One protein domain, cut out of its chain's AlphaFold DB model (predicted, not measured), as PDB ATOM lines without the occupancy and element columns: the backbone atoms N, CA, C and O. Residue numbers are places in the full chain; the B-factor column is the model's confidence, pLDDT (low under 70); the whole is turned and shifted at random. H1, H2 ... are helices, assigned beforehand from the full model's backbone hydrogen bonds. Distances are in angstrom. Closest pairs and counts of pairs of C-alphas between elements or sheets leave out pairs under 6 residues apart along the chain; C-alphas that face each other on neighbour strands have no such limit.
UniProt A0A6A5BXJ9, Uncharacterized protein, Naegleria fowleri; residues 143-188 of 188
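What this domain is: This is residues 143 to 188 of the 188 residues of an uncharacterized protein of Naegleria fowleri (UniProt A0A6A5BXJ9). Two helices, H1 and the shorter H2, lie side by side as a helical hairpin, and a third, short helix, H3, packs at a slant near the first residues of H1. From H3 a tail, residues 181 to 188, runs back along the longest axis toward the end where H1 turns into H2. The printed part has 46 residues with three named helices, in the order H1, H2, H3, and no named strand; its class is all helix. It is compact, with a radius of gyration of the C-alphas of 9.5 A, yet elongated in outline, spanning 29 by 16 by 13 A.

How they stand to each other: H1, residues 143 to 156, and H2, residues 160 to 168, form a hairpin over a tight link of 3 residues. They touch, closest at the C-alphas of Cys 154 and Cys 163, 5.6 A apart, and run opposite ways at a shallow tilt of 7 degrees. H3, residues 175 to 180, touches H1, closest at the C-alphas of Ser 144 and Asp 177, 6.1 A apart. H1 and H3 run the same way at a steep tilt of 47 degrees. H2 and H3 are close but not clearly touching; their closest C-alphas, those of Ala 168 and Ile 178, are 6.3 A apart. In H1, H2 and H3 every O i to N i+4 pair is within hydrogen-bond range.

Where its parts are: H1 begins at C-alpha 143 (113.042, 157.102, 132.352) and measures 20.1 A from first to last C-alpha. H2 begins at C-alpha 160 (95.042, 148.759, 121.700) and measures 12.8 A. H3 measures 8.8 A and ends at C-alpha 180 (111.227, 144.729, 125.685).

The domain as a whole: The two C-alphas farthest apart are those of Pro 171 and Asp 188, at 30.6 A. The printed part has no cut, and the link from H2 to H3, 6 residues, is short. The mean pLDDT of the printed part is 80.9; residues 182 to 188, which end at the chain's last residue, are under 70.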
ATOM      1  N   THR A 143     113.724 156.884 133.642       76.38
ATOM      2  CA  THR A 143     113.042 157.102 132.352       76.38
ATOM      3  C   THR A 143     112.589 155.789 131.710       76.38
ATOM      4  O   THR A 143     111.456 155.698 131.239       76.38
ATOM      5  N   SER A 144     113.435 154.754 131.765       80.81
ATOM      6  CA  SER A 144     113.109 153.408 131.267       80.81
ATOM      7  C   SER A 144     111.941 152.792 132.050       80.81
ATOM      8  O   SER A 144     110.983 152.279 131.468       80.81
ATOM      9  N   GLN A 145     111.931 152.944 133.379       86.88
ATOM     10  CA  GLN A 145     110.839 152.453 134.219       86.88
ATOM     11  C   GLN A 145     109.516 153.192 133.961       86.88
ATOM     12  O   GLN A 145     108.450 152.570 133.964       86.88
ATOM     13  N   ALA A 146     109.561 154.506 133.719       87.12
ATOM     14  CA  ALA A 146     108.387 155.288 133.337       87.12
ATOM     15  C   ALA A 146     107.819 154.848 131.975       87.12
ATOM     16  O   ALA A 146     106.597 154.739 131.830       87.12
ATOM     17  N   CYS A 147     108.690 154.536 131.010       87.62
ATOM     18  CA  CYS A 147     108.287 153.971 129.725       87.62
ATOM     19  C   CYS A 147     107.557 152.636 129.905       87.62
ATOM     20  O   CYS A 147     106.414 152.486 129.464       87.62
ATOM     21  N   GLN A 148     108.166 151.708 130.650       88.69
ATOM     22  CA  GLN A 148     107.602 150.378 130.858       88.69
ATOM     23  C   GLN A 148     106.251 150.422 131.576       88.69
ATOM     24  O   GLN A 148     105.328 149.701 131.204       88.69
ATOM     25  N   LYS A 149     106.097 151.302 132.576       90.19
ATOM     26  CA  LYS A 149     104.807 151.511 133.254       90.19
ATOM     27  C   LYS A 149     103.716 151.965 132.282       90.19
ATOM     28  O   LYS A 149     102.604 151.458 132.356       90.19
ATOM     29  N   CYS A 150     104.034 152.891 131.377       90.31
ATOM     30  CA  CYS A 150     103.084 153.394 130.384       90.31
ATOM     31  C   CYS A 150     102.655 152.282 129.411       90.31
ATOM     32  O   CYS A 150     101.461 152.060 129.216       90.31
ATOM     33  N   LEU A 151     103.622 151.543 128.853       88.81
ATOM     34  CA  LEU A 151     103.356 150.453 127.907       88.81
ATOM     35  C   LEU A 151     102.547 149.325 128.560       88.81
ATOM     36  O   LEU A 151     101.543 148.884 128.004       88.81
ATOM     37  N   ASN A 152     102.918 148.927 129.780       87.69
ATOM     38  CA  ASN A 152     102.192 147.908 130.533       87.69
ATOM     39  C   ASN A 152     100.753 148.331 130.849       87.69
ATOM     40  O   ASN A 152      99.860 147.497 130.752       87.69
ATOM     41  N   ALA A 153     100.506 149.603 131.178       88.81
ATOM     42  CA  ALA A 153      99.148 150.096 131.406       88.81
ATOM     43  C   ALA A 153      98.280 149.967 130.143       88.81
ATOM     44  O   ALA A 153      97.152 149.490 130.214       88.81
ATOM     45  N   CYS A 154      98.817 150.301 128.965       87.38
ATOM     46  CA  CYS A 154      98.089 150.135 127.703       87.38
ATOM     47  C   CYS A 154      97.733 148.674 127.400       87.38
ATOM     48  O   CYS A 154      96.660 148.409 126.855       87.38
ATOM     49  N   ILE A 155      98.624 147.745 127.755       85.62
ATOM     50  CA  ILE A 155      98.431 146.304 127.576       85.62
ATOM     51  C   ILE A 155      97.384 145.777 128.566       85.62
ATOM     52  O   ILE A 155      96.411 145.151 128.154       85.62
ATOM     53  N   GLN A 156      97.542 146.083 129.858       85.12
ATOM     54  CA  GLN A 156      96.623 145.644 130.916       85.12
ATOM     55  C   GLN A 156      95.202 146.162 130.702       85.12
ATOM     56  O   GLN A 156      94.237 145.433 130.917       85.12
ATOM     57  N   GLU A 157      95.067 147.401 130.237       84.50
ATOM     58  CA  GLU A 157      93.768 148.014 129.970       84.50
ATOM     59  C   GLU A 157      93.222 147.709 128.566       84.50
ATOM     60  O   GLU A 157      92.192 148.259 128.178       84.50
ATOM     61  N   LYS A 158      93.912 146.868 127.778       82.69
ATOM     62  CA  LYS A 158      93.533 146.496 126.402       82.69
ATOM     63  C   LYS A 158      93.193 147.705 125.515       82.69
ATOM     64  O   LYS A 158      92.367 147.617 124.610       82.69
ATOM     65  N   ARG A 159      93.868 148.844 125.722       82.50
ATOM     66  CA  ARG A 159      93.616 150.111 124.998       82.50
ATOM     67  C   ARG A 159      94.140 150.115 123.553       82.50
ATOM     68  O   ARG A 159      94.112 151.146 122.878       82.50
ATOM     69  N   GLY A 160      94.630 148.972 123.079       81.25
ATOM     70  CA  GLY A 160      95.042 148.759 121.700       81.25
ATOM     71  C   GLY A 160      96.305 149.530 121.276       81.25
ATOM     72  O   GLY A 160      96.991 150.154 122.096       81.25
ATOM     73  N   PRO A 161      96.628 149.494 119.970       83.94
ATOM     74  CA  PRO A 161      97.876 150.026 119.415       83.94
ATOM     75  C   PRO A 161      98.030 151.540 119.541       83.94
ATOM     76  O   PRO A 161      99.154 152.026 119.654       83.94
ATOM     77  N   VAL A 162      96.928 152.291 119.591       86.81
ATOM     78  CA  VAL A 162      96.964 153.756 119.729       86.81
ATOM     79  C   VAL A 162      97.545 154.170 121.085       86.81
ATOM     80  O   VAL A 162      98.402 155.050 121.149       86.81
ATOM     81  N   CYS A 163      97.141 153.506 122.173       88.31
ATOM     82  CA  CYS A 163      97.688 153.782 123.505       88.31
ATOM     83  C   CYS A 163      99.183 153.459 123.570       88.31
ATOM     84  O   CYS A 163      99.981 154.266 124.046       88.31
ATOM     85  N   TYR A 164      99.570 152.297 123.042       87.62
ATOM     86  CA  TYR A 164     100.963 151.861 123.032       87.62
ATOM     87  C   TYR A 164     101.846 152.803 122.209       87.62
ATOM     88  O   TYR A 164     102.902 153.209 122.688       87.62
ATOM     89  N   GLY A 165     101.383 153.232 121.030       87.62
ATOM     90  CA  GLY A 165     102.060 154.239 120.210       87.62
ATOM     91  C   GLY A 165     102.231 155.574 120.938       87.62
ATOM     92  O   GLY A 165     103.314 156.151 120.904       87.62
ATOM     93  N   ASN A 166     101.209 156.023 121.675       90.56
ATOM     94  CA  ASN A 166     101.272 157.243 122.487       90.56
ATOM     95  C   ASN A 166     102.232 157.147 123.677       90.56
ATOM     96  O   ASN A 166     102.760 158.165 124.111       90.56
ATOM     97  N   CYS A 167     102.434 155.959 124.245       89.31
ATOM     98  CA  CYS A 167     103.458 155.744 125.263       89.31
ATOM     99  C   CYS A 167     104.852 155.680 124.630       89.31
ATOM    100  O   CYS A 167     105.754 156.369 125.094       89.31
ATOM    101  N   ALA A 168     105.001 154.919 123.545       86.81
ATOM    102  CA  ALA A 168     106.257 154.733 122.825       86.81
ATOM    103  C   ALA A 168     106.805 156.032 122.207       86.81
ATOM    104  O   ALA A 168     108.015 156.185 122.088       86.81
ATOM    105  N   SER A 169     105.937 156.983 121.848       89.50
ATOM    106  CA  SER A 169     106.336 158.285 121.302       89.50
ATOM    107  C   SER A 169     106.802 159.291 122.359       89.50
ATOM    108  O   SER A 169     107.274 160.375 122.009       89.50
ATOM    109  N   LYS A 170     106.685 158.971 123.655       89.50
ATOM    110  CA  LYS A 170     107.110 159.887 124.717       89.50
ATOM    111  C   LYS A 170     108.633 160.019 124.746       89.50
ATOM    112  O   LYS A 170     109.339 159.029 124.582       89.50
ATOM    113  N   PRO A 171     109.168 161.212 125.064       84.50
ATOM    114  CA  PRO A 171     110.608 161.486 125.004       84.50
ATOM    115  C   PRO A 171     111.444 160.669 126.000       84.50
ATOM    116  O   PRO A 171     112.659 160.577 125.862       84.50
ATOM    117  N   PHE A 172     110.804 160.089 127.017       83.69
ATOM    118  CA  PHE A 172     111.449 159.209 127.989       83.69
ATOM    119  C   PHE A 172     111.442 157.730 127.578       83.69
ATOM    120  O   PHE A 172     112.093 156.931 128.248       83.69
ATOM    121  N   CYS A 173     110.727 157.360 126.513       85.12
ATOM    122  CA  CYS A 173     110.738 156.011 125.968       85.12
ATOM    123  C   CYS A 173     111.874 155.858 124.966       85.12
ATOM    124  O   CYS A 173     111.946 156.575 123.965       85.12
ATOM    125  N   ARG A 174     112.766 154.903 125.225       85.88
ATOM    126  CA  ARG A 174     113.806 154.529 124.269       85.88
ATOM    127  C   ARG A 174     113.365 153.321 123.465       85.88
ATOM    128  O   ARG A 174     112.504 152.547 123.881       85.88
ATOM    129  N   PHE A 175     114.006 153.133 122.317       80.62
ATOM    130  CA  PHE A 175     113.753 151.980 121.462       80.62
ATOM    131  C   PHE A 175     113.957 150.654 122.208       80.62
ATOM    132  O   PHE A 175     113.175 149.723 122.024       80.62
ATOM    133  N   GLU A 176     114.959 150.574 123.090       83.06
ATOM    134  CA  GLU A 176     115.197 149.377 123.897       83.06
ATOM    135  C   GLU A 176     114.005 149.043 124.799       83.06
ATOM    136  O   GLU A 176     113.609 147.881 124.864       83.06
ATOM    137  N   ASP A 177     113.405 150.048 125.436       80.75
ATOM    138  CA  ASP A 177     112.263 149.869 126.338       80.75
ATOM    139  C   ASP A 177     111.034 149.369 125.562       80.75
ATOM    140  O   ASP A 177     110.369 148.416 125.964       80.75
ATOM    141  N   ILE A 178     110.795 149.940 124.378       81.06
ATOM    142  CA  ILE A 178     109.701 149.540 123.483       81.06
ATOM    143  C   ILE A 178     109.905 148.109 122.966       81.06
ATOM    144  O   ILE A 178     108.941 147.361 122.834       81.06
ATOM    145  N   SER A 179     111.151 147.710 122.689       77.50
ATOM    146  CA  SER A 179     111.478 146.362 122.200       77.50
ATOM    147  C   SER A 179     111.343 145.263 123.262       77.50
ATOM    148  O   SER A 179     111.234 144.088 122.917       77.50
ATOM    149  N   LEU A 180     111.382 145.636 124.545       77.62
ATOM    150  CA  LEU A 180     111.227 144.729 125.685       77.62
ATOM    151  C   LEU A 180     109.773 144.615 126.152       77.62
ATOM    152  O   LEU A 180     109.454 143.724 126.940       77.62
ATOM    153  N   ALA A 181     108.904 145.527 125.721       70.19
ATOM    154  CA  ALA A 181     107.506 145.503 126.100       70.19
ATOM    155  C   ALA A 181     106.740 144.378 125.374       70.19
ATOM    156  O   ALA A 181     107.050 144.047 124.226       70.19
ATOM    157  N   PRO A 182     105.756 143.750 126.048       69.44
ATOM    158  CA  PRO A 182     104.972 142.675 125.454       69.44
ATOM    159  C   PRO A 182     104.227 143.162 124.207       69.44
ATOM    160  O   PRO A 182     103.637 144.243 124.206       69.44
ATOM    161  N   ASN A 183     104.231 142.349 123.149       66.06
ATOM    162  CA  ASN A 183     103.483 142.659 121.937       66.06
ATOM    163  C   ASN A 183     101.982 142.699 122.232       66.06
ATOM    164  O   ASN A 183     101.416 141.744 122.763       66.06
ATOM    165  N   LEU A 184     101.327 143.773 121.789       61.94
ATOM    166  CA  LEU A 184      99.871 143.943 121.870       61.94
ATOM    167  C   LEU A 184      99.078 142.852 121.134       61.94
ATOM    168  O   LEU A 184      97.899 142.674 121.410       61.94
ATOM    169  N   PHE A 185      99.717 142.147 120.199       59.19
ATOM    170  CA  PHE A 185      99.102 141.098 119.388       59.19
ATOM    171  C   PHE A 185      99.078 139.717 120.063       59.19
ATOM    172  O   PHE A 185      98.532 138.791 119.481       59.19
ATOM    173  N   ASN A 186      99.645 139.566 121.268       57.47
ATOM    174  CA  ASN A 186      99.702 138.283 121.986       57.47
ATOM    175  C   ASN A 186      98.580 138.107 123.029       57.47
ATOM    176  O   ASN A 186      98.724 137.309 123.954       57.47
ATOM    177  N   HIS A 187      97.493 138.871 122.933       51.62
ATOM    178  CA  HIS A 187      96.325 138.682 123.790       51.62
ATOM    179  C   HIS A 187      95.202 138.022 122.997       51.62
ATOM    180  O   HIS A 187      94.456 138.718 122.309       51.62
ATOM    181  N   ASP A 188      95.130 136.696 123.121       44.12
ATOM    182  CA  ASP A 188      93.932 135.896 122.842       44.12
ATOM    183  C   ASP A 188      92.797 136.246 123.828       44.12
ATOM    184  O   ASP A 188      93.085 136.497 125.030       44.12
TER     185      ASP A 188